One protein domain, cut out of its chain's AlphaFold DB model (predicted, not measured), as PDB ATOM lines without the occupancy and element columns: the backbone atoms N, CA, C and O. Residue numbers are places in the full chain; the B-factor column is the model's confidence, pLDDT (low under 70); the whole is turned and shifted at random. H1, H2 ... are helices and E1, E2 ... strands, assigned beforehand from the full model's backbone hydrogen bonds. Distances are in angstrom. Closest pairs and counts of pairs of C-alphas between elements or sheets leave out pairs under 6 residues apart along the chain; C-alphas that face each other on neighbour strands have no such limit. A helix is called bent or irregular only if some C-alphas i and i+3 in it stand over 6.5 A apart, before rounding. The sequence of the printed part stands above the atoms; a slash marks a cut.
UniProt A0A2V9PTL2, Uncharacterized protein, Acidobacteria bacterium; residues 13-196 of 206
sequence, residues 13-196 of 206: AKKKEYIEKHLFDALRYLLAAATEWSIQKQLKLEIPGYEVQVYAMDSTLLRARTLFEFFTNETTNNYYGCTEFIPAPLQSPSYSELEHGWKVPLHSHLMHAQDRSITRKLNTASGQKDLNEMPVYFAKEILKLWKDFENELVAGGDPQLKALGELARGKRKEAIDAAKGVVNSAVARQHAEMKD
ATOM      1  N   ALA A  13     125.889 278.775-150.472       93.19
ATOM      2  CA  ALA A  13     125.853 279.245-149.089       93.19
ATOM      3  C   ALA A  13     126.480 278.233-148.117       93.19
ATOM      4  O   ALA A  13     127.287 278.624-147.278       93.19
ATOM      5  N   LYS A  14     126.179 276.934-148.273       94.19
ATOM      6  CA  LYS A  14     126.791 275.872-147.460       94.19
ATOM      7  C   LYS A  14     128.291 275.760-147.724       94.19
ATOM      8  O   LYS A  14     129.063 275.638-146.780       94.19
ATOM      9  N   LYS A  15     128.714 275.844-148.992       94.88
ATOM     10  CA  LYS A  15     130.138 275.836-149.376       94.88
ATOM     11  C   LYS A  15     130.898 277.001-148.751       94.88
ATOM     12  O   LYS A  15     131.962 276.797-148.169       94.88
ATOM     13  N   LYS A  16     130.322 278.203-148.815       96.06
ATOM     14  CA  LYS A  16     130.852 279.400-148.158       96.06
ATOM     15  C   LYS A  16     130.994 279.194-146.649       96.06
ATOM     16  O   LYS A  16     132.080 279.382-146.110       96.06
ATOM     17  N   GLU A  17     129.918 278.774-145.987       95.19
ATOM     18  CA  GLU A  17     129.916 278.532-144.543       95.19
ATOM     19  C   GLU A  17     130.961 277.482-144.147       95.19
ATOM     20  O   GLU A  17     131.665 277.652-143.152       95.19
ATOM     21  N   TYR A  18     131.110 276.425-144.946       94.88
ATOM     22  CA  TYR A  18     132.084 275.373-144.686       94.88
ATOM     23  C   TYR A  18     133.529 275.879-144.755       94.88
ATOM     24  O   TYR A  18     134.338 275.562-143.877       94.88
ATOM     25  N   ILE A  19     133.847 276.721-145.745       96.25
ATOM     26  CA  ILE A  19     135.152 277.391-145.826       96.25
ATOM     27  C   ILE A  19     135.370 278.282-144.596       96.25
ATOM     28  O   ILE A  19     136.421 278.199-143.964       96.25
ATOM     29  N   GLU A  20     134.385 279.105-144.232       95.56
ATOM     30  CA  GLU A  20     134.506 280.093-143.151       95.56
ATOM     31  C   GLU A  20     134.581 279.479-141.751       95.56
ATOM     32  O   GLU A  20     135.302 280.005-140.908       95.56
ATOM     33  N   LYS A  21     133.842 278.397-141.486       92.44
ATOM     34  CA  LYS A  21     133.708 277.827-140.136       92.44
ATOM     35  C   LYS A  21     134.530 276.572-139.904       92.44
ATOM     36  O   LYS A  21     134.935 276.326-138.779       92.44
ATOM     37  N   HIS A  22     134.754 275.752-140.928       92.88
ATOM     38  CA  HIS A  22     135.416 274.459-140.742       92.88
ATOM     39  C   HIS A  22     136.847 274.489-141.266       92.88
ATOM     40  O   HIS A  22     137.786 274.253-140.503       92.88
ATOM     41  N   LEU A  23     137.030 274.829-142.544       95.88
ATOM     42  CA  LEU A  23     138.363 274.846-143.149       95.88
ATOM     43  C   LEU A  23     139.226 275.970-142.575       95.88
ATOM     44  O   LEU A  23     140.377 275.732-142.212       95.88
ATOM     45  N   PHE A  24     138.668 277.176-142.445       97.00
ATOM     46  CA  PHE A  24     139.385 278.312-141.875       97.00
ATOM     47  C   PHE A  24     139.782 278.076-140.418       97.00
ATOM     48  O   PHE A  24     140.929 278.338-140.069       97.00
ATOM     49  N   ASP A  25     138.894 277.539-139.577       95.19
ATOM     50  CA  ASP A  25     139.248 277.249-138.185       95.19
ATOM     51  C   ASP A  25     140.360 276.204-138.098       95.19
ATOM     52  O   ASP A  25     141.338 276.404-137.373       95.19
ATOM     53  N   ALA A  26     140.268 275.119-138.874       95.38
ATOM     54  CA  ALA A  26     141.329 274.122-138.921       95.38
ATOM     55  C   ALA A  26     142.669 274.742-139.349       95.38
ATOM     56  O   ALA A  26     143.686 274.484-138.703       95.38
ATOM     57  N   LEU A  27     142.669 275.600-140.376       97.38
ATOM     58  CA  LEU A  27     143.870 276.284-140.855       97.38
ATOM     59  C   LEU A  27     144.421 277.263-139.811       97.38
ATOM     60  O   LEU A  27     145.606 277.226-139.497       97.38
ATOM     61  N   ARG A  28     143.576 278.118-139.237       95.81
ATOM     62  CA  ARG A  28     143.967 279.114-138.233       95.81
ATOM     63  C   ARG A  28     144.616 278.455-137.020       95.81
ATOM     64  O   ARG A  28     145.686 278.889-136.595       95.81
ATOM     65  N   TYR A  29     144.010 277.393-136.488       94.69
ATOM     66  CA  TYR A  29     144.582 276.661-135.357       94.69
ATOM     67  C   TYR A  29     145.852 275.898-135.733       94.69
ATOM     68  O   TYR A  29     146.786 275.880-134.935       94.69
ATOM     69  N   LEU A  30     145.924 275.323-136.939       96.06
ATOM     70  CA  LEU A  30     147.142 274.691-137.447       96.06
ATOM     71  C   LEU A  30     148.319 275.674-137.463       96.06
ATOM     72  O   LEU A  30     149.380 275.375-136.921       96.06
ATOM     73  N   LEU A  31     148.136 276.852-138.066       95.19
ATOM     74  CA  LEU A  31     149.210 277.838-138.205       95.19
ATOM     75  C   LEU A  31     149.598 278.462-136.862       95.19
ATOM     76  O   LEU A  31     150.784 278.688-136.615       95.19
ATOM     77  N   ALA A  32     148.633 278.705-135.974       91.88
ATOM     78  CA  ALA A  32     148.925 279.194-134.630       91.88
ATOM     79  C   ALA A  32     149.757 278.174-133.836       91.88
ATOM     80  O   ALA A  32     150.803 278.527-133.295       91.88
ATOM     81  N   ALA A  33     149.345 276.902-133.828       91.69
ATOM     82  CA  ALA A  33     150.028 275.845-133.088       91.69
ATOM     83  C   ALA A  33     151.425 275.535-133.656       91.69
ATOM     84  O   ALA A  33     152.386 275.403-132.900       91.69
ATOM     85  N   ALA A  34     151.574 275.503-134.982       91.81
ATOM     86  CA  ALA A  34     152.875 275.310-135.617       91.81
ATOM     87  C   ALA A  34     153.820 276.496-135.362       91.81
ATOM     88  O   ALA A  34     155.031 276.304-135.218       91.81
ATOM     89  N   THR A  35     153.275 277.717-135.276       90.56
ATOM     90  CA  THR A  35     154.049 278.896-134.869       90.56
ATOM     91  C   THR A  35     154.511 278.778-133.426       90.56
ATOM     92  O   THR A  35     155.705 278.909-133.175       90.56
ATOM     93  N   GLU A  36     153.602 278.468-132.500       89.12
ATOM     94  CA  GLU A  36     153.922 278.285-131.079       89.12
ATOM     95  C   GLU A  36     155.027 277.238-130.893       89.12
ATOM     96  O   GLU A  36     156.035 277.509-130.246       89.12
ATOM     97  N   TRP A  37     154.899 276.082-131.553       87.12
ATOM     98  CA  TRP A  37     155.922 275.037-131.548       87.12
ATOM     99  C   TRP A  37     157.301 275.563-131.968       87.12
ATOM    100  O   TRP A  37     158.304 275.319-131.296       87.12
ATOM    101  N   SER A  38     157.365 276.309-133.074       87.19
ATOM    102  CA  SER A  38     158.629 276.852-133.565       87.19
ATOM    103  C   SER A  38     159.220 277.900-132.627       87.19
ATOM    104  O   SER A  38     160.427 277.876-132.409       87.19
ATOM    105  N   ILE A  39     158.403 278.795-132.065       85.31
ATOM    106  CA  ILE A  39     158.865 279.833-131.135       85.31
ATOM    107  C   ILE A  39     159.414 279.203-129.858       85.31
ATOM    108  O   ILE A  39     160.514 279.542-129.429       85.31
ATOM    109  N   GLN A  40     158.710 278.220-129.300       82.81
ATOM    110  CA  GLN A  40     159.173 277.473-128.133       82.81
ATOM    111  C   GLN A  40     160.506 276.751-128.405       82.81
ATOM    112  O   GLN A  40     161.403 276.779-127.558       82.81
ATOM    113  N   LYS A  41     160.671 276.170-129.607       80.94
ATOM    114  CA  LYS A  41     161.932 275.552-130.053       80.94
ATOM    115  C   LYS A  41     163.059 276.582-130.211       80.94
ATOM    116  O   LYS A  41     164.161 276.334-129.730       80.94
ATOM    117  N   GLN A  42     162.794 277.730-130.846       82.31
ATOM    118  CA  GLN A  42     163.764 278.825-131.014       82.31
ATOM    119  C   GLN A  42     164.249 279.341-129.654       82.31
ATOM    120  O   GLN A  42     165.446 279.442-129.414       82.31
ATOM    121  N   LEU A  43     163.318 279.567-128.730       81.12
ATOM    122  CA  LEU A  43     163.615 280.056-127.389       81.12
ATOM    123  C   LEU A  43     164.170 278.976-126.456       81.12
ATOM    124  O   LEU A  43     164.520 279.298-125.320       81.12
ATOM    125  N   LYS A  44     164.250 277.705-126.876       77.25
ATOM    126  CA  LYS A  44     164.681 276.567-126.039       77.25
ATOM    127  C   LYS A  44     163.970 276.569-124.682       77.25
ATOM    128  O   LYS A  44     164.602 276.498-123.627       77.25
ATOM    129  N   LEU A  45     162.654 276.770-124.705       71.62
ATOM    130  CA  LEU A  45     161.811 276.773-123.508       71.62
ATOM    131  C   LEU A  45     161.469 275.329-123.133       71.62
ATOM    132  O   LEU A  45     160.314 274.918-123.142       71.62
ATOM    133  N   GLU A  46     162.490 274.529-122.844       62.44
ATOM    134  CA  GLU A  46     162.325 273.209-122.237       62.44
ATOM    135  C   GLU A  46     162.072 273.418-120.742       62.44
ATOM    136  O   GLU A  46     162.976 273.317-119.917       62.44
ATOM    137  N   ILE A  47     160.854 273.831-120.391       55.09
ATOM    138  CA  ILE A  47     160.467 274.076-119.000       55.09
ATOM    139  C   ILE A  47     159.895 272.765-118.431       55.09
ATOM    140  O   ILE A  47     158.840 272.314-118.892       55.09
ATOM    141  N   PRO A  48     160.541 272.136-117.429       52.06
ATOM    142  CA  PRO A  48     160.012 270.933-116.790       52.06
ATOM    143  C   PRO A  48     158.597 271.168-116.238       52.06
ATOM    144  O   PRO A  48     158.369 272.121-115.495       52.06
ATOM    145  N   GLY A  49     157.640 270.311-116.611       52.09
ATOM    146  CA  GLY A  49     156.233 270.410-116.190       52.09
ATOM    147  C   GLY A  49     155.368 271.409-116.975       52.09
ATOM    148  O   GLY A  49     154.175 271.517-116.693       52.09
ATOM    149  N   TYR A  50     155.921 272.117-117.965       57.91
ATOM    150  CA  TYR A  50     155.187 273.045-118.831       57.91
ATOM    151  C   TYR A  50     155.152 272.510-120.266       57.91
ATOM    152  O   TYR A  50     156.028 272.760-121.091       57.91
ATOM    153  N   GLU A  51     154.112 271.737-120.568       67.56
ATOM    154  CA  GLU A  51     154.012 270.936-121.795       67.56
ATOM    155  C   GLU A  51     153.405 271.689-122.993       67.56
ATOM    156  O   GLU A  51     152.867 271.072-123.910       67.56
ATOM    157  N   VAL A  52     153.479 273.026-123.032       74.00
ATOM    158  CA  VAL A  52     152.897 273.829-124.132       74.00
ATOM    159  C   VAL A  52     153.432 273.405-125.499       74.00
ATOM    160  O   VAL A  52     152.677 273.370-126.468       74.00
ATOM    161  N   GLN A  53     154.694 272.979-125.567       74.56
ATOM    162  CA  GLN A  53     155.267 272.369-126.766       74.56
ATOM    163  C   GLN A  53     154.500 271.111-127.201       74.56
ATOM    164  O   GLN A  53     154.138 270.985-128.368       74.56
ATOM    165  N   VAL A  54     154.185 270.198-126.280       75.19
ATOM    166  CA  VAL A  54     153.435 268.968-126.589       75.19
ATOM    167  C   VAL A  54     152.036 269.312-127.098       75.19
ATOM    168  O   VAL A  54     151.640 268.830-128.156       75.19
ATOM    169  N   TYR A  55     151.329 270.226-126.427       81.69
ATOM    170  CA  TYR A  55     150.005 270.672-126.869       81.69
ATOM    171  C   TYR A  55     150.033 271.354-128.241       81.69
ATOM    172  O   TYR A  55     149.133 271.136-129.057       81.69
ATOM    173  N   ALA A  56     151.057 272.163-128.518       84.50
ATOM    174  CA  ALA A  56     151.248 272.809-129.812       84.50
ATOM    175  C   ALA A  56     151.531 271.781-130.919       84.50
ATOM    176  O   ALA A  56     150.952 271.860-132.005       84.50
ATOM    177  N   MET A  57     152.362 270.774-130.640       84.69
ATOM    178  CA  MET A  57     152.629 269.673-131.563       84.69
ATOM    179  C   MET A  57     151.360 268.866-131.846       84.69
ATOM    180  O   MET A  57     150.971 268.746-133.005       84.69
ATOM    181  N   ASP A  58     150.677 268.365-130.817       83.94
ATOM    182  CA  ASP A  58     149.473 267.541-130.971       83.94
ATOM    183  C   ASP A  58     148.367 268.300-131.715       83.94
ATOM    184  O   ASP A  58     147.753 267.770-132.645       83.94
ATOM    185  N   SER A  59     148.170 269.579-131.378       89.38
ATOM    186  CA  SER A  59     147.227 270.449-132.088       89.38
ATOM    187  C   SER A  59     147.607 270.612-133.559       89.38
ATOM    188  O   SER A  59     146.740 270.529-134.429       89.38
ATOM    189  N   THR A  60     148.895 270.796-133.861       90.94
ATOM    190  CA  THR A  60     149.389 270.899-135.242       90.94
ATOM    191  C   THR A  60     149.095 269.621-136.020       90.94
ATOM    192  O   THR A  60     148.520 269.675-137.105       90.94
ATOM    193  N   LEU A  61     149.433 268.460-135.460       88.88
ATOM    194  CA  LEU A  61     149.278 267.166-136.126       88.88
ATOM    195  C   LEU A  61     147.808 266.828-136.378       88.88
ATOM    196  O   LEU A  61     147.452 266.400-137.477       88.88
ATOM    197  N   LEU A  62     146.940 267.066-135.391       90.38
ATOM    198  CA  LEU A  62     145.507 266.817-135.521       90.38
ATOM    199  C   LEU A  62     144.894 267.667-136.640       90.38
ATOM    200  O   LEU A  62     144.181 267.142-137.495       90.38
ATOM    201  N   ARG A  63     145.192 268.972-136.665       94.31
ATOM    202  CA  ARG A  63     144.653 269.882-137.687       94.31
ATOM    203  C   ARG A  63     145.259 269.633-139.064       94.31
ATOM    204  O   ARG A  63     144.531 269.691-140.053       94.31
ATOM    205  N   ALA A  64     146.547 269.301-139.130       93.50
ATOM    206  CA  ALA A  64     147.202 268.910-140.372       93.50
ATOM    207  C   ALA A  64     146.527 267.676-140.972       93.50
ATOM    208  O   ALA A  64     146.163 267.707-142.142       93.50
ATOM    209  N   ARG A  65     146.281 266.631-140.170       92.12
ATOM    210  CA  ARG A  65     145.564 265.432-140.620       92.12
ATOM    211  C   ARG A  65     144.198 265.774-141.207       92.12
ATOM    212  O   ARG A  65     143.917 265.364-142.325       92.12
ATOM    213  N   THR A  66     143.380 266.555-140.498       92.19
ATOM    214  CA  THR A  66     142.052 266.959-140.992       92.19
ATOM    215  C   THR A  66     142.127 267.653-142.356       92.19
ATOM    216  O   THR A  66     141.331 267.361-143.244       92.19
ATOM    217  N   LEU A  67     143.085 268.565-142.539       95.44
ATOM    218  CA  LEU A  67     143.226 269.308-143.790       95.44
ATOM    219  C   LEU A  67     143.828 268.454-144.912       95.44
ATOM    220  O   LEU A  67     143.385 268.568-146.050       95.44
ATOM    221  N   PHE A  68     144.772 267.563-144.609       94.38
ATOM    222  CA  PHE A  68     145.272 266.600-145.588       94.38
ATOM    223  C   PHE A  68     144.165 265.666-146.070       94.38
ATOM    224  O   PHE A  68     144.012 265.506-147.280       94.38
ATOM    225  N   GLU A  69     143.372 265.094-145.159       92.81
ATOM    226  CA  GLU A  69     142.230 264.242-145.509       92.81
ATOM    227  C   GLU A  69     141.269 264.998-146.440       92.81
ATOM    228  O   GLU A  69     140.898 264.467-147.486       92.81
ATOM    229  N   PHE A  70     140.954 266.264-146.135       94.94
ATOM    230  CA  PHE A  70     140.125 267.114-146.996       94.94
ATOM    231  C   PHE A  70     140.738 267.332-148.391       94.94
ATOM    232  O   PHE A  70     140.088 267.047-149.398       94.94
ATOM    233  N   PHE A  71     141.976 267.830-148.475       95.75
ATOM    234  CA  PHE A  71     142.598 268.213-149.749       95.75
ATOM    235  C   PHE A  71     142.946 267.019-150.634       95.75
ATOM    236  O   PHE A  71     142.773 267.090-151.846       95.75
ATOM    237  N   THR A  72     143.386 265.913-150.041       92.56
ATOM    238  CA  THR A  72     143.759 264.693-150.779       92.56
ATOM    239  C   THR A  72     142.584 263.733-150.971       92.56
ATOM    240  O   THR A  72     142.734 262.689-151.601       92.56
ATOM    241  N   ASN A  73     141.393 264.109-150.483       86.12
ATOM    242  CA  ASN A  73     140.146 263.347-150.581       86.12
ATOM    243  C   ASN A  73     140.248 261.928-149.989       86.12
ATOM    244  O   ASN A  73     139.557 261.007-150.418       86.12
ATOM    245  N   GLU A  74     141.104 261.757-148.983       81.81
ATOM    246  CA  GLU A  74     141.281 260.513-148.229       81.81
ATOM    247  C   GLU A  74     140.390 260.503-146.975       81.81
ATOM    248  O   GLU A  74     140.820 260.175-145.868       81.81
ATOM    249  N   THR A  75     139.136 260.911-147.154       77.38
ATOM    250  CA  THR A  75     138.125 261.037-146.104       77.38
ATOM    251  C   THR A  75     137.312 259.749-145.939       77.38
ATOM    252  O   THR A  75     137.317 258.858-146.788       77.38
ATOM    253  N   THR A  76     136.599 259.617-144.815       75.06
ATOM    254  CA  THR A  76     135.613 258.534-144.628       75.06
ATOM    255  C   THR A  76     134.205 259.024-144.977       75.06
ATOM    256  O   THR A  76     133.982 260.225-145.078       75.06
ATOM    257  N   ASN A  77     133.230 258.113-145.094       71.12
ATOM    258  CA  ASN A  77     131.841 258.400-145.515       71.12
ATOM    259  C   ASN A  77     131.109 259.522-144.739       71.12
ATOM    260  O   ASN A  77     130.041 259.956-145.165       71.12
ATOM    261  N   ASN A  78     131.640 259.949-143.591       75.00
ATOM    262  CA  ASN A  78     131.055 260.971-142.726       75.00
ATOM    263  C   ASN A  78     131.776 262.330-142.817       75.00
ATOM    264  O   ASN A  78     131.530 263.185-141.968       75.00
ATOM    265  N   TYR A  79     132.663 262.538-143.796       81.81
ATOM    266  CA  TYR A  79     133.391 263.798-143.988       81.81
ATOM    267  C   TYR A  79     133.377 264.232-145.454       81.81
ATOM    268  O   TYR A  79     133.360 263.398-146.357       81.81
ATOM    269  N   TYR A  80     133.415 265.544-145.687       89.06
ATOM    270  CA  TYR A  80     133.579 266.099-147.028       89.06
ATOM    271  C   TYR A  80     135.052 266.171-147.402       89.06
ATOM    272  O   TYR A  80     135.889 266.480-146.552       89.06
ATOM    273  N   GLY A  81     135.355 265.952-148.677       91.56
ATOM    274  CA  GLY A  81     136.654 266.275-149.258       91.56
ATOM    275  C   GLY A  81     136.564 267.447-150.231       91.56
ATOM    276  O   GLY A  81     135.487 267.978-150.508       91.56
ATOM    277  N   CYS A  82     137.710 267.858-150.767       92.50
ATOM    278  CA  CYS A  82     137.783 268.980-151.701       92.50
ATOM    279  C   CYS A  82     137.014 268.729-153.007       92.50
ATOM    280  O   CYS A  82     136.649 269.687-153.681       92.50
ATOM    281  N   THR A  83     136.694 267.470-153.328       92.44
ATOM    282  CA  THR A  83     135.922 267.106-154.527       92.44
ATOM    283  C   THR A  83     134.475 267.614-154.521       92.44
ATOM    284  O   THR A  83     133.842 267.709-155.567       92.44
ATOM    285  N   GLU A  84     133.971 268.054-153.365       91.38
ATOM    286  CA  GLU A  84     132.711 268.808-153.265       91.38
ATOM    287  C   GLU A  84     132.812 270.219-153.884       91.38
ATOM    288  O   GLU A  84     131.805 270.889-154.126       91.38
ATOM    289  N   PHE A  85     134.029 270.706-154.131       92.75
ATOM    290  CA  PHE A  85     134.329 272.063-154.590       92.75
ATOM    291  C   PHE A  85     135.042 272.081-155.946       92.75
ATOM    292  O   PHE A  85     134.749 272.951-156.761       92.75
ATOM    293  N   ILE A  86     135.966 271.143-156.169       92.81
ATOM    294  CA  ILE A  86     136.845 271.065-157.345       92.81
ATOM    295  C   ILE A  86     136.774 269.661-157.977       92.81
ATOM    296  O   ILE A  86     136.382 268.715-157.301       92.81
ATOM    297  N   PRO A  87     137.120 269.473-159.263       89.25
ATOM    298  CA  PRO A  87     136.836 268.216-159.965       89.25
ATOM    299  C   PRO A  87     137.720 267.030-159.551       89.25
ATOM    300  O   PRO A  87     137.353 265.885-159.812       89.25
ATOM    301  N   ALA A  88     138.879 267.275-158.937       91.06
ATOM    302  CA  ALA A  88     139.831 266.231-158.575       91.06
ATOM    303  C   ALA A  88     140.499 266.502-157.215       91.06
ATOM    304  O   ALA A  88     140.670 267.663-156.840       91.06
ATOM    305  N   PRO A  89     140.908 265.446-156.485       92.75
ATOM    306  CA  PRO A  89     141.731 265.584-155.292       92.75
ATOM    307  C   PRO A  89     143.074 266.242-155.600       92.75
ATOM    308  O   PRO A  89     143.702 265.950-156.622       92.75
ATOM    309  N   LEU A  90     143.556 267.055-154.666       93.25
ATOM    310  CA  LEU A  90     144.894 267.620-154.751       93.25
ATOM    311  C   LEU A  90     145.938 266.577-154.362       93.25
ATOM    312  O   LEU A  90     145.704 265.701-153.528       93.25
ATOM    313  N   GLN A  91     147.119 266.700-154.953       89.25
ATOM    314  CA  GLN A  91     148.277 265.892-154.597       89.25
ATOM    315  C   GLN A  91     149.166 266.689-153.659       89.25
ATOM    316  O   GLN A  91     149.348 267.883-153.856       89.25
ATOM    317  N   SER A  92     149.727 266.025-152.654       85.94
ATOM    318  CA  SER A  92     150.727 266.611-151.765       85.94
ATOM    319  C   SER A  92     152.119 266.227-152.265       85.94
ATOM    320  O   SER A  92     152.577 265.124-151.952       85.94
ATOM    321  N   PRO A  93     152.816 267.085-153.036       77.50
ATOM    322  CA  PRO A  93     154.070 266.698-153.675       77.50
ATOM    323  C   PRO A  93     155.158 266.376-152.652       77.50
ATOM    324  O   PRO A  93     156.035 265.559-152.910       77.50
ATOM    325  N   SER A  94     155.098 266.983-151.457       79.62
ATOM    326  CA  SER A  94     156.117 266.750-150.431       79.62
ATOM    327  C   SER A  94     156.058 265.371-149.790       79.62
ATOM    328  O   SER A  94     157.018 264.982-149.122       79.62
ATOM    329  N   TYR A  95     154.948 264.658-149.971       79.44
ATOM    330  CA  TYR A  95     154.715 263.356-149.364       79.44
ATOM    331  C   TYR A  95     154.266 262.294-150.375       79.44
ATOM    332  O   TYR A  95     154.151 261.138-149.993       79.44
ATOM    333  N   SER A  96     154.045 262.633-151.649       75.25
ATOM    334  CA  SER A  96     153.503 261.715-152.663       75.25
ATOM    335  C   SER A  96     154.399 260.514-152.973       75.25
ATOM    336  O   SER A  96     153.893 259.468-153.358       75.25
ATOM    337  N   GLU A  97     155.715 260.650-152.797       70.75
ATOM    338  CA  GLU A  97     156.687 259.570-153.036       70.75
ATOM    339  C   GLU A  97     156.893 258.657-151.817       70.75
ATOM    340  O   GLU A  97     157.607 257.658-151.896       70.75
ATOM    341  N   LEU A  98     156.289 258.988-150.671       68.81
ATOM    342  CA  LEU A  98     156.391 258.160-149.476       68.81
ATOM    343  C   LEU A  98     155.423 256.988-149.551       68.81
ATOM    344  O   LEU A  98     154.267 257.131-149.951       68.81
ATOM    345  N   GLU A  99     155.871 255.836-149.060       63.69
ATOM    346  CA  GLU A  99     154.992 254.703-148.804       63.69
ATOM    347  C   GLU A  99     153.871 255.148-147.845       63.69
ATOM    348  O   GLU A  99     154.126 255.579-146.720       63.69
ATOM    349  N   HIS A 100     152.626 255.113-148.332       71.94
ATOM    350  CA  HIS A 100     151.423 255.640-147.666       71.94
ATOM    351  C   HIS A 100     151.375 257.166-147.433       71.94
ATOM    352  O   HIS A 100     150.578 257.647-146.622       71.94
ATOM    353  N   GLY A 101     152.165 257.945-148.168       82.88
ATOM    354  CA  GLY A 101     152.000 259.390-148.264       82.88
ATOM    355  C   GLY A 101     152.260 260.159-146.965       82.88
ATOM    356  O   GLY A 101     153.112 259.811-146.147       82.88
ATOM    357  N   TRP A 102     151.474 261.216-146.743       85.00
ATOM    358  CA  TRP A 102     151.526 262.052-145.536       85.00
ATOM    359  C   TRP A 102     151.046 261.312-144.271       85.00
ATOM    360  O   TRP A 102     151.332 261.754-143.155       85.00
ATOM    361  N   LYS A 103     150.337 260.180-144.411       84.94
ATOM    362  CA  LYS A 103     149.737 259.439-143.286       84.94
ATOM    363  C   LYS A 103     150.785 258.841-142.363       84.94
ATOM    364  O   LYS A 103     150.641 258.944-141.151       84.94
ATOM    365  N   VAL A 104     151.831 258.226-142.908       78.56
ATOM    366  CA  VAL A 104     152.903 257.592-142.118       78.56
ATOM    367  C   VAL A 104     153.651 258.584-141.227       78.56
ATOM    368  O   VAL A 104     153.760 258.314-140.024       78.56
ATOM    369  N   PRO A 105     154.153 259.724-141.741       76.38
ATOM    370  CA  PRO A 105     154.844 260.682-140.892       76.38
ATOM    371  C   PRO A 105     153.893 261.298-139.853       76.38
ATOM    372  O   PRO A 105     154.279 261.402-138.693       76.38
ATOM    373  N   LEU A 106     152.631 261.596-140.197       80.38
ATOM    374  CA  LEU A 106     151.640 262.081-139.222       80.38
ATOM    375  C   LEU A 106     151.305 261.042-138.141       80.38
ATOM    376  O   LEU A 106     151.291 261.354-136.952       80.38
ATOM    377  N   HIS A 107     151.053 259.796-138.536       77.56
ATOM    378  CA  HIS A 107     150.701 258.714-137.620       77.56
ATOM    379  C   HIS A 107     151.857 258.346-136.686       77.56
ATOM    380  O   HIS A 107     151.617 258.032-135.523       77.56
ATOM    381  N   SER A 108     153.104 258.448-137.158       72.00
ATOM    382  CA  SER A 108     154.294 258.208-136.333       72.00
ATOM    383  C   SER A 108     154.324 259.097-135.088       72.00
ATOM    384  O   SER A 108     154.676 258.620-134.015       72.00
ATOM    385  N   HIS A 109     153.872 260.348-135.192       65.81
ATOM    386  CA  HIS A 109     153.785 261.241-134.036       65.81
ATOM    387  C   HIS A 109     152.644 260.918-133.061       65.81
ATOM    388  O   HIS A 109     152.761 261.194-131.868       65.81
ATOM    389  N   LEU A 110     151.535 260.368-133.560       65.06
ATOM    390  CA  LEU A 110     150.322 260.119-132.774       65.06
ATOM    391  C   LEU A 110     150.387 258.813-131.965       65.06
ATOM    392  O   LEU A 110     149.508 258.551-131.147       65.06
ATOM    393  N   MET A 111     151.414 257.986-132.172       58.44
ATOM    394  CA  MET A 111     151.585 256.731-131.444       58.44
ATOM    395  C   MET A 111     152.421 256.931-130.175       58.44
ATOM    396  O   MET A 111     153.609 257.241-130.230       58.44
ATOM    397  N   HIS A 112     151.816 256.652-129.017       49.28
ATOM    398  CA  HIS A 112     152.467 256.671-127.696       49.28
ATOM    399  C   HIS A 112     153.594 255.632-127.524       49.28
ATOM    400  O   HIS A 112     154.306 255.668-126.528       49.28
ATOM    401  N   ALA A 113     153.753 254.701-128.471       45.34
ATOM    402  CA  ALA A 113     154.716 253.600-128.399       45.34
ATOM    403  C   ALA A 113     156.075 253.900-129.061       45.34
ATOM    404  O   ALA A 113     156.935 253.023-129.102       45.34
ATOM    405  N   GLN A 114     156.275 255.100-129.618       54.75
ATOM    406  CA  GLN A 114     157.585 255.495-130.136       54.75
ATOM    407  C   GLN A 114     158.455 256.051-129.011       54.75
ATOM    408  O   GLN A 114     158.015 256.910-128.248       54.75
ATOM    409  N   ASP A 115     159.701 255.580-128.939       56.50
ATOM    410  CA  ASP A 115     160.712 256.178-128.076       56.50
ATOM    411  C   ASP A 115     161.006 257.607-128.556       56.50
ATOM    412  O   ASP A 115     161.680 257.824-129.563       56.50
ATOM    413  N   ARG A 116     160.461 258.587-127.831       57.06
ATOM    414  CA  ARG A 116     160.610 260.016-128.131       57.06
ATOM    415  C   ARG A 116     162.011 260.546-127.801       57.06
ATOM    416  O   ARG A 116     162.305 261.683-128.156       57.06
ATOM    417  N   SER A 117     162.864 259.746-127.149       54.75
ATOM    418  CA  SER A 117     164.273 260.082-126.915       54.75
ATOM    419  C   SER A 117     165.160 259.830-128.142       54.75
ATOM    420  O   SER A 117     166.271 260.354-128.214       54.75
ATOM    421  N   ILE A 118     164.661 259.083-129.136       57.78
ATOM    422  CA  ILE A 118     165.368 258.795-130.384       57.78
ATOM    423  C   ILE A 118     164.810 259.684-131.494       57.78
ATOM    424  O   ILE A 118     163.668 259.541-131.936       57.78
ATOM    425  N   THR A 119     165.648 260.585-132.004       59.97
ATOM    426  CA  THR A 119     165.296 261.463-133.120       59.97
ATOM    427  C   THR A 119     165.188 260.663-134.417       59.97
ATOM    428  O   THR A 119     166.162 260.472-135.148       59.97
ATOM    429  N   ARG A 120     163.989 260.160-134.722       65.31
ATOM    430  CA  ARG A 120     163.719 259.519-136.009       65.31
ATOM    431  C   ARG A 120     163.691 260.584-137.100       65.31
ATOM    432  O   ARG A 120     162.954 261.563-137.002       65.31
ATOM    433  N   LYS A 121     164.475 260.375-138.155       71.62
ATOM    434  CA  LYS A 121     164.414 261.210-139.354       71.62
ATOM    435  C   LYS A 121     163.300 260.727-140.271       71.62
ATOM    436  O   LYS A 121     163.158 259.527-140.503       71.62
ATOM    437  N   LEU A 122     162.519 261.661-140.792       69.38
ATOM    438  CA  LEU A 122     161.468 261.422-141.768       69.38
ATOM    439  C   LEU A 122     161.841 262.060-143.098       69.38
ATOM    440  O   LEU A 122     162.382 263.164-143.146       69.38
ATOM    441  N   ASN A 123     161.546 261.353-144.183       68.00
ATOM    442  CA  ASN A 123     161.716 261.882-145.528       68.00
ATOM    443  C   ASN A 123     160.684 262.997-145.772       68.00
ATOM    444  O   ASN A 123     159.499 262.839-145.484       68.00
ATOM    445  N   THR A 124     161.146 264.116-146.320       64.69
ATOM    446  CA  THR A 124     160.331 265.227-146.829       64.69
ATOM    447  C   THR A 124     160.806 265.563-148.243       64.69
ATOM    448  O   THR A 124     161.931 265.208-148.600       64.69
ATOM    449  N   ALA A 125     160.039 266.335-149.023       57.28
ATOM    450  CA  ALA A 125     160.523 266.859-150.315       57.28
ATOM    451  C   ALA A 125     161.844 267.649-150.229       57.28
ATOM    452  O   ALA A 125     162.538 267.797-151.228       57.28
ATOM    453  N   SER A 126     162.200 268.170-149.051       62.72
ATOM    454  CA  SER A 126     163.450 268.912-148.823       62.72
ATOM    455  C   SER A 126     164.576 268.058-148.225       62.72
ATOM    456  O   SER A 126     165.563 268.598-147.727       62.72
ATOM    457  N   GLY A 127     164.415 266.733-148.229       71.12
ATOM    458  CA  GLY A 127     165.329 265.778-147.607       71.12
ATOM    459  C   GLY A 127     164.836 265.272-146.253       71.12
ATOM    460  O   GLY A 127     163.668 265.419-145.892       71.12
ATOM    461  N   GLN A 128     165.730 264.643-145.497       76.12
ATOM    462  CA  GLN A 128     165.399 264.064-144.197       76.12
ATOM    463  C   GLN A 128     165.366 265.120-143.093       76.12
ATOM    464  O   GLN A 128     166.307 265.903-142.945       76.12
ATOM    465  N   LYS A 129     164.291 265.124-142.304       73.06
ATOM    466  CA  LYS A 129     164.076 266.049-141.189       73.06
ATOM    467  C   LYS A 129     163.802 265.296-139.908       73.06
ATOM    468  O   LYS A 129     163.196 264.227-139.934       73.06
ATOM    469  N   ASP A 130     164.259 265.855-138.799       73.00
ATOM    470  CA  ASP A 130     163.968 265.286-137.494       73.00
ATOM    471  C   ASP A 130     162.458 265.353-137.242       73.00
ATOM    472  O   ASP A 130     161.794 266.329-137.604       73.00
ATOM    473  N   LEU A 131     161.909 264.302-136.627       67.88
ATOM    474  CA  LEU A 131     160.488 264.190-136.296       67.88
ATOM    475  C   LEU A 131     159.969 265.477-135.625       67.88
ATOM    476  O   LEU A 131     158.944 266.024-136.014       67.88
ATOM    477  N   ASN A 132     160.731 266.040-134.690       70.06
ATOM    478  CA  ASN A 132     160.390 267.272-133.973       70.06
ATOM    479  C   ASN A 132     160.372 268.553-134.848       70.06
ATOM    480  O   ASN A 132     159.917 269.597-134.389       70.06
ATOM    481  N   GLU A 133     160.836 268.535-136.099       77.31
ATOM    482  CA  GLU A 133     160.716 269.684-137.016       77.31
ATOM    483  C   GLU A 133     159.440 269.628-137.858       77.31
ATOM    484  O   GLU A 133     158.995 270.646-138.393       77.31
ATOM    485  N   MET A 134     158.826 268.448-137.957       81.12
ATOM    486  CA  MET A 134     157.707 268.170-138.852       81.12
ATOM    487  C   MET A 134     156.447 269.021-138.646       81.12
ATOM    488  O   MET A 134     155.809 269.307-139.661       81.12
ATOM    489  N   PRO A 135     156.077 269.492-137.433       87.38
ATOM    490  CA  PRO A 135     154.898 270.348-137.256       87.38
ATOM    491  C   PRO A 135     154.866 271.549-138.219       87.38
ATOM    492  O   PRO A 135     153.857 271.812-138.877       87.38
ATOM    493  N   VAL A 136     156.006 272.224-138.398       88.94
ATOM    494  CA  VAL A 136     156.133 273.355-139.329       88.94
ATOM    495  C   VAL A 136     156.064 272.897-140.789       88.94
ATOM    496  O   VAL A 136     155.456 273.574-141.621       88.94
ATOM    497  N   TYR A 137     156.658 271.749-141.123       87.44
ATOM    498  CA  TYR A 137     156.636 271.207-142.485       87.44
ATOM    499  C   TYR A 137     155.233 270.779-142.922       87.44
ATOM    500  O   TYR A 137     154.847 271.057-144.059       87.44
ATOM    501  N   PHE A 138     154.442 270.174-142.034       89.81
ATOM    502  CA  PHE A 138     153.037 269.874-142.313       89.81
ATOM    503  C   PHE A 138     152.237 271.150-142.571       89.81
ATOM    504  O   PHE A 138     151.542 271.235-143.580       89.81
ATOM    505  N   ALA A 139     152.388 272.172-141.725       93.56
ATOM    506  CA  ALA A 139     151.704 273.449-141.916       93.56
ATOM    507  C   ALA A 139     152.069 274.123-143.252       93.56
ATOM    508  O   ALA A 139     151.191 274.625-143.954       93.56
ATOM    509  N   LYS A 140     153.348 274.086-143.648       92.00
ATOM    510  CA  LYS A 140     153.806 274.607-144.947       92.00
ATOM    511  C   LYS A 140     153.209 273.846-146.127       92.00
ATOM    512  O   LYS A 140     152.828 274.474-147.108       92.00
ATOM    513  N   GLU A 141     153.121 272.523-146.046       91.88
ATOM    514  CA  GLU A 141     152.511 271.727-147.113       91.88
ATOM    515  C   GLU A 141     151.008 271.992-147.234       91.88
ATOM    516  O   GLU A 141     150.511 272.199-148.338       91.88
ATOM    517  N   ILE A 142     150.293 272.082-146.111       95.62
ATOM    518  CA  ILE A 142     148.874 272.453-146.106       95.62
ATOM    519  C   ILE A 142     148.656 273.835-146.732       95.62
ATOM    520  O   ILE A 142     147.692 274.021-147.465       95.62
ATOM    521  N   LEU A 143     149.552 274.801-146.502       95.31
ATOM    522  CA  LEU A 143     149.465 276.109-147.157       95.31
ATOM    523  C   LEU A 143     149.649 276.036-148.676       95.31
ATOM    524  O   LEU A 143     148.994 276.798-149.388       95.31
ATOM    525  N   LYS A 144     150.501 275.131-149.177       93.69
ATOM    526  CA  LYS A 144     150.620 274.878-150.620       93.69
ATOM    527  C   LYS A 144     149.334 274.269-151.171       93.69
ATOM    528  O   LYS A 144     148.759 274.842-152.085       93.69
ATOM    529  N   LEU A 145     148.827 273.209-150.539       95.50
ATOM    530  CA  LEU A 145     147.560 272.570-150.918       95.50
ATOM    531  C   LEU A 145     146.390 273.560-150.903       95.50
ATOM    532  O   LEU A 145     145.562 273.565-151.805       95.50
ATOM    533  N   TRP A 146     146.340 274.445-149.909       96.88
ATOM    534  CA  TRP A 146     145.325 275.490-149.846       96.88
ATOM    535  C   TRP A 146     145.464 276.488-151.005       96.88
ATOM    536  O   TRP A 146     144.465 276.900-151.590       96.88
ATOM    537  N   LYS A 147     146.688 276.878-151.375       95.56
ATOM    538  CA  LYS A 147     146.924 277.745-152.540       95.56
ATOM    539  C   LYS A 147     146.514 277.057-153.846       95.56
ATOM    540  O   LYS A 147     145.909 277.700-154.698       95.56
ATOM    541  N   ASP A 148     146.791 275.767-153.988       95.62
ATOM    542  CA  ASP A 148     146.366 274.988-155.153       95.62
ATOM    543  C   ASP A 148     144.835 274.883-155.208       95.62
ATOM    544  O   ASP A 148     144.239 275.118-156.254       95.62
ATOM    545  N   PHE A 149     144.180 274.683-154.061       96.38
ATOM    546  CA  PHE A 149     142.724 274.728-153.934       96.38
ATOM    547  C   PHE A 149     142.125 276.074-154.373       96.38
ATOM    548  O   PHE A 149     141.144 276.104-155.115       96.38
ATOM    549  N   GLU A 150     142.721 277.197-153.956       96.00
ATOM    550  CA  GLU A 150     142.322 278.538-154.412       96.00
ATOM    551  C   GLU A 150     142.430 278.675-155.933       96.00
ATOM    552  O   GLU A 150     141.540 279.246-156.560       96.00
ATOM    553  N   ASN A 151     143.525 278.179-156.514       95.31
ATOM    554  CA  ASN A 151     143.788 278.270-157.948       95.31
ATOM    555  C   ASN A 151     142.775 277.449-158.755       95.31
ATOM    556  O   ASN A 151     142.219 277.959-159.726       95.31
ATOM    557  N   GLU A 152     142.480 276.224-158.319       95.50
ATOM    558  CA  GLU A 152     141.473 275.361-158.946       95.50
ATOM    559  C   GLU A 152     140.072 275.990-158.900       95.50
ATOM    560  O   GLU A 152     139.356 275.999-159.902       95.50
ATOM    561  N   LEU A 153     139.698 276.613-157.774       94.81
ATOM    562  CA  LEU A 153     138.418 277.317-157.640       94.81
ATOM    563  C   LEU A 153     138.262 278.490-158.621       94.81
ATOM    564  O   LEU A 153     137.150 278.775-159.063       94.81
ATOM    565  N   VAL A 154     139.349 279.185-158.968       94.69
ATOM    566  CA  VAL A 154     139.291 280.344-159.881       94.69
ATOM    567  C   VAL A 154     139.522 279.985-161.352       94.69
ATOM    568  O   VAL A 154     139.203 280.800-162.219       94.69
ATOM    569  N   ALA A 155     140.057 278.798-161.654       90.06
ATOM    570  CA  ALA A 155     140.454 278.402-163.008       90.06
ATOM    571  C   ALA A 155     139.264 278.199-163.966       90.06
ATOM    572  O   ALA A 155     139.375 278.476-165.157       90.06
ATOM    573  N   GLY A 156     138.116 277.746-163.453       74.81
ATOM    574  CA  GLY A 156     136.972 277.306-164.263       74.81
ATOM    575  C   GLY A 156     136.062 278.405-164.828       74.81
ATOM    576  O   GLY A 156     135.065 278.085-165.466       74.81
ATOM    577  N   GLY A 157     136.342 279.689-164.579       77.69
ATOM    578  CA  GLY A 157     135.529 280.810-165.077       77.69
ATOM    579  C   GLY A 157     134.126 280.952-164.459       77.69
ATOM    580  O   GLY A 157     133.478 281.972-164.690       77.69
ATOM    581  N   ASP A 158     133.671 279.990-163.650       90.88
ATOM    582  CA  ASP A 158     132.424 280.065-162.883       90.88
ATOM    583  C   ASP A 158     132.516 281.191-161.830       90.88
ATOM    584  O   ASP A 158     133.342 281.110-160.911       90.88
ATOM    585  N   PRO A 159     131.671 282.240-161.911       92.50
ATOM    586  CA  PRO A 159     131.680 283.338-160.948       92.50
ATOM    587  C   PRO A 159     131.454 282.894-159.497       92.50
ATOM    588  O   PRO A 159     131.984 283.519-158.576       92.50
ATOM    589  N   GLN A 160     130.685 281.826-159.272       91.38
ATOM    590  CA  GLN A 160     130.411 281.302-157.936       91.38
ATOM    591  C   GLN A 160     131.645 280.612-157.352       91.38
ATOM    592  O   GLN A 160     132.020 280.899-156.212       91.38
ATOM    593  N   LEU A 161     132.320 279.757-158.125       92.62
ATOM    594  CA  LEU A 161     133.569 279.126-157.684       92.62
ATOM    595  C   LEU A 161     134.680 280.161-157.505       92.62
ATOM    596  O   LEU A 161     135.386 280.131-156.497       92.62
ATOM    597  N   LYS A 162     134.751 281.159-158.391       95.12
ATOM    598  CA  LYS A 162     135.692 282.272-158.259       95.12
ATOM    599  C   LYS A 162     135.506 283.029-156.941       95.12
ATOM    600  O   LYS A 162     136.488 283.286-156.249       95.12
ATOM    601  N   ALA A 163     134.263 283.322-156.555       95.62
ATOM    602  CA  ALA A 163     133.968 283.960-155.273       95.62
ATOM    603  C   ALA A 163     134.392 283.093-154.070       95.62
ATOM    604  O   ALA A 163     134.875 283.627-153.070       95.62
ATOM    605  N   LEU A 164     134.261 281.761-154.157       96.50
ATOM    606  CA  LEU A 164     134.786 280.851-153.127       96.50
ATOM    607  C   LEU A 164     136.317 280.853-153.094       96.50
ATOM    608  O   LEU A 164     136.889 280.822-152.009       96.50
ATOM    609  N   GLY A 165     136.981 280.927-154.250       96.31
ATOM    610  CA  GLY A 165     138.440 281.028-154.340       96.31
ATOM    611  C   GLY A 165     138.975 282.315-153.711       96.31
ATOM    612  O   GLY A 165     139.930 282.285-152.936       96.31
ATOM    613  N   GLU A 166     138.320 283.451-153.967       96.19
ATOM    614  CA  GLU A 166     138.648 284.740-153.342       96.19
ATOM    615  C   GLU A 166     138.418 284.716-151.824       96.19
ATOM    616  O   GLU A 166     139.267 285.187-151.060       96.19
ATOM    617  N   LEU A 167     137.320 284.106-151.370       97.50
ATOM    618  CA  LEU A 167     137.051 283.880-149.951       97.50
ATOM    619  C   LEU A 167     138.129 283.003-149.301       97.50
ATOM    620  O   LEU A 167     138.667 283.373-148.257       97.50
ATOM    621  N   ALA A 168     138.462 281.863-149.911       97.38
ATOM    622  CA  ALA A 168     139.482 280.942-149.414       97.38
ATOM    623  C   ALA A 168     140.849 281.635-149.307       97.38
ATOM    624  O   ALA A 168     141.535 281.475-148.297       97.38
ATOM    625  N   ARG A 169     141.196 282.483-150.284       97.31
ATOM    626  CA  ARG A 169     142.394 283.332-150.247       97.31
ATOM    627  C   ARG A 169     142.373 284.326-149.095       97.31
ATOM    628  O   ARG A 169     143.366 284.448-148.374       97.31
ATOM    629  N   GLY A 170     141.250 285.013-148.896       97.00
ATOM    630  CA  GLY A 170     141.055 285.913-147.761       97.00
ATOM    631  C   GLY A 170     141.260 285.193-146.427       97.00
ATOM    632  O   GLY A 170     142.012 285.667-145.577       97.00
ATOM    633  N   LYS A 171     140.679 283.997-146.280       97.56
ATOM    634  CA  LYS A 171     140.799 283.168-145.074       97.56
ATOM    635  C   LYS A 171     142.198 282.610-144.844       97.56
ATOM    636  O   LYS A 171     142.655 282.600-143.702       97.56
ATOM    637  N   ARG A 172     142.935 282.237-145.894       96.12
ATOM    638  CA  ARG A 172     144.353 281.876-145.754       96.12
ATOM    639  C   ARG A 172     145.186 283.047-145.252       96.12
ATOM    640  O   ARG A 172     145.981 282.868-144.331       96.12
ATOM    641  N   LYS A 173     144.996 284.241-145.822       94.94
ATOM    642  CA  LYS A 173     145.699 285.452-145.379       94.94
ATOM    643  C   LYS A 173     145.391 285.770-143.914       94.94
ATOM    644  O   LYS A 173     146.315 285.959-143.132       94.94
ATOM    645  N   GLU A 174     144.114 285.743-143.537       94.88
ATOM    646  CA  GLU A 174     143.662 285.959-142.158       94.88
ATOM    647  C   GLU A 174     144.302 284.956-141.180       94.88
ATOM    648  O   GLU A 174     144.778 285.348-140.115       94.88
ATOM    649  N   ALA A 175     144.394 283.674-141.551       94.88
ATOM    650  CA  ALA A 175     145.034 282.647-140.727       94.88
ATOM    651  C   ALA A 175     146.548 282.881-140.560       94.88
ATOM    652  O   ALA A 175     147.081 282.700-139.464       94.88
ATOM    653  N   ILE A 176     147.238 283.299-141.626       92.62
ATOM    654  CA  ILE A 176     148.667 283.648-141.583       92.62
ATOM    655  C   ILE A 176     148.889 284.866-140.680       92.62
ATOM    656  O   ILE A 176     149.782 284.851-139.834       92.62
ATOM    657  N   ASP A 177     148.075 285.911-140.828       90.06
ATOM    658  CA  ASP A 177     148.187 287.123-140.017       90.06
ATOM    659  C   ASP A 177     147.891 286.842-138.535       90.06
ATOM    660  O   ASP A 177     148.611 287.327-137.660       90.06
ATOM    661  N   ALA A 178     146.923 285.970-138.234       89.00
ATOM    662  CA  ALA A 178     146.678 285.503-136.871       89.00
ATOM    663  C   ALA A 178     147.891 284.756-136.285       89.00
ATOM    664  O   ALA A 178     148.256 284.980-135.129       89.00
ATOM    665  N   ALA A 179     148.564 283.920-137.080       89.94
ATOM    666  CA  ALA A 179     149.771 283.215-136.653       89.94
ATOM    667  C   ALA A 179     150.943 284.175-136.357       89.94
ATOM    668  O   ALA A 179     151.683 283.958-135.398       89.94
ATOM    669  N   LYS A 180     151.069 285.301-137.080       84.75
ATOM    670  CA  LYS A 180     152.032 286.372-136.734       84.75
ATOM    671  C   LYS A 180     151.769 286.967-135.347       84.75
ATOM    672  O   LYS A 180     152.707 287.429-134.694       84.75
ATOM    673  N   GLY A 181     150.517 286.959-134.890       83.06
ATOM    674  CA  GLY A 181     150.140 287.382-133.542       83.06
ATOM    675  C   GLY A 181     150.798 286.548-132.439       83.06
ATOM    676  O   GLY A 181     151.136 287.096-131.395       83.06
ATOM    677  N   VAL A 182     151.064 285.260-132.687       82.69
ATOM    678  CA  VAL A 182     151.739 284.359-131.733       82.69
ATOM    679  C   VAL A 182     153.189 284.796-131.502       82.69
ATOM    680  O   VAL A 182     153.606 284.967-130.356       82.69
ATOM    681  N   VAL A 183     153.924 285.090-132.583       78.44
ATOM    682  CA  VAL A 183     155.304 285.621-132.531       78.44
ATOM    683  C   VAL A 183     155.361 286.949-131.770       78.44
ATOM    684  O   VAL A 183     156.305 287.233-131.043       78.44
ATOM    685  N   ASN A 184     154.321 287.763-131.934       78.50
ATOM    686  CA  ASN A 184     154.200 289.089-131.339       78.50
ATOM    687  C   ASN A 184     153.559 289.098-129.946       78.50
ATOM    688  O   ASN A 184     153.321 290.180-129.403       78.50
ATOM    689  N   SER A 185     153.250 287.932-129.380       81.19
ATOM    690  CA  SER A 185     152.631 287.855-128.063       81.19
ATOM    691  C   SER A 185     153.567 288.416-126.988       81.19
ATOM    692  O   SER A 185     154.790 288.309-127.085       81.19
ATOM    693  N   ALA A 186     152.988 289.019-125.944       79.94
ATOM    694  CA  ALA A 186     153.762 289.590-124.839       79.94
ATOM    695  C   ALA A 186     154.690 288.548-124.189       79.94
ATOM    696  O   ALA A 186     155.833 288.855-123.873       79.94
ATOM    697  N   VAL A 187     154.217 287.302-124.076       79.19
ATOM    698  CA  VAL A 187     154.982 286.171-123.534       79.19
ATOM    699  C   VAL A 187     156.181 285.831-124.425       79.19
ATOM    700  O   VAL A 187     157.301 285.724-123.926       79.19
ATOM    701  N   ALA A 188     155.981 285.710-125.743       78.25
ATOM    702  CA  ALA A 188     157.067 285.404-126.674       78.25
ATOM    703  C   ALA A 188     158.132 286.512-126.696       78.25
ATOM    704  O   ALA A 188     159.323 286.212-126.633       78.25
ATOM    705  N   ARG A 189     157.713 287.785-126.717       80.88
ATOM    706  CA  ARG A 189     158.630 288.937-126.682       80.88
ATOM    707  C   ARG A 189     159.429 289.001-125.389       80.88
ATOM    708  O   ARG A 189     160.642 289.144-125.450       80.88
ATOM    709  N   GLN A 190     158.774 288.822-124.243       82.12
ATOM    710  CA  GLN A 190     159.451 288.828-122.949       82.12
ATOM    711  C   GLN A 190     160.545 287.754-122.889       82.12
ATOM    712  O   GLN A 190     161.665 288.034-122.472       82.12
ATOM    713  N   HIS A 191     160.257 286.529-123.338       81.94
ATOM    714  CA  HIS A 191     161.266 285.470-123.366       81.94
ATOM    715  C   HIS A 191     162.385 285.728-124.381       81.94
ATOM    716  O   HIS A 191     163.533 285.400-124.090       81.94
ATOM    717  N   ALA A 192     162.065 286.303-125.540       82.06
ATOM    718  CA  ALA A 192     163.049 286.681-126.550       82.06
ATOM    719  C   ALA A 192     164.023 287.745-126.024       82.06
ATOM    720  O   ALA A 192     165.232 287.560-126.116       82.06
ATOM    721  N   GLU A 193     163.505 288.792-125.376       84.00
ATOM    722  CA  GLU A 193     164.302 289.840-124.725       84.00
ATOM    723  C   GLU A 193     165.181 289.271-123.603       84.00
ATOM    724  O   GLU A 193     166.364 289.586-123.525       84.00
ATOM    725  N   MET A 194     164.639 288.380-122.764       81.75
ATOM    726  CA  MET A 194     165.411 287.733-121.692       81.75
ATOM    727  C   MET A 194     166.549 286.846-122.209       81.75
ATOM    728  O   MET A 194     167.493 286.585-121.465       81.75
ATOM    729  N   LYS A 195     166.442 286.336-123.441       82.31
ATOM    730  CA  LYS A 195     167.426 285.430-124.049       82.31
ATOM    731  C   LYS A 195     168.311 286.093-125.106       82.31
ATOM    732  O   LYS A 195     169.192 285.412-125.614       82.31
ATOM    733  N   ASP A 196     168.106 287.380-125.393       82.75
ATOM    734  CA  ASP A 196     168.764 288.108-126.489       82.75
ATOM    735  C   ASP A 196     168.599 287.406-127.855       82.75
ATOM    736  O   ASP A 196     169.521 287.304-128.660       82.75
TER     737      ASP A 196
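What this domain is: This is residues 13 to 196 of the 206 residues of an uncharacterized protein of Acidobacteria bacterium (UniProt A0A2V9PTL2). Four long helices, H1 with its arm H1b, H2, H4 and H5, run roughly along one another as a bundle. On the side away from H5, the short helix H3 packs on H2, and the small hairpin E1 and E2 sits by the first residues of H4; H6 lies at one end, beyond H5. The printed part has 184 residues with six named helices and two strands, in the order H1 H2 H3 E1 E2 H4 H5 H6; the sheet E1 - E2 is antiparallel and the class is mostly helix. It is compact, with a radius of gyration of the C-alphas of 17.4 A and spans of 53 by 39 by 29 A.

How they stand to each other: Start at the hairpin of E1, residues 121 to 124, and E2, residues 127 to 130, antiparallel at 139 degrees; N 122 and O 129 are 2.8 A apart, within hydrogen-bond range. H4, residues 131 to 155, follows by a tight link; it is irregular, C-alphas 132 and 135 being 7.1 A apart. H2, residues 52 to 72, touches H4, the same way at a shallow tilt of 33 degrees, only just short of steep; their closest C-alphas, of Thr 60 and Pro 135, are 5.9 A apart. With residues 58 to 65 alone, H2 touches H3, residues 103 to 110; the closest C-alphas are Leu 61 and Leu 106, 6.4 A. H1, residues 13 to 42, was assigned as one helix by its hydrogen bonds but is bent, C-alphas 20 and 23 being 6.5 A apart; its arms are H1a, 13 to 20, and H1b, 23 to 42. H1b and H2 form a helical hairpin, touching at a steep tilt of 38 degrees, closest at C-alphas 33 and 56, 4.6 A. H5, residues 159 to 183, touches H1b, the same way at a shallow tilt of 26 degrees, closest at C-alphas 28 and 175, 4.5 A. H6, residues 186 to 195, is close to H5 but not clearly touching. Every O i to N i+4 pair is within hydrogen-bond range in H1a, H1b, H2 and H6, but 2 of 4 in H3, 18 of 21 in H4 and 19 of 21 in H5.

Where its parts are: Find C-alpha 13 at (125.853, 279.245, -149.089), where H1a begins; H1b spans 28.4 A and H2 29.6 A. H4 runs 36.3 A from C-alpha 131 at (160.488, 264.190, -136.296), and H5 37.0 A. H6 ends at C-alpha 195, (167.426, 285.430, -124.049).

The domain as a whole: The C-alphas of Pro 48 and Gly 157 are the two farthest apart, 55.0 A. The printed part has no cut, and the link from H2 to H3 is long, 30 residues. Look for pLDDT under 70 in 26 residues, among them 46 to 51, which stand free, and 109 to 120.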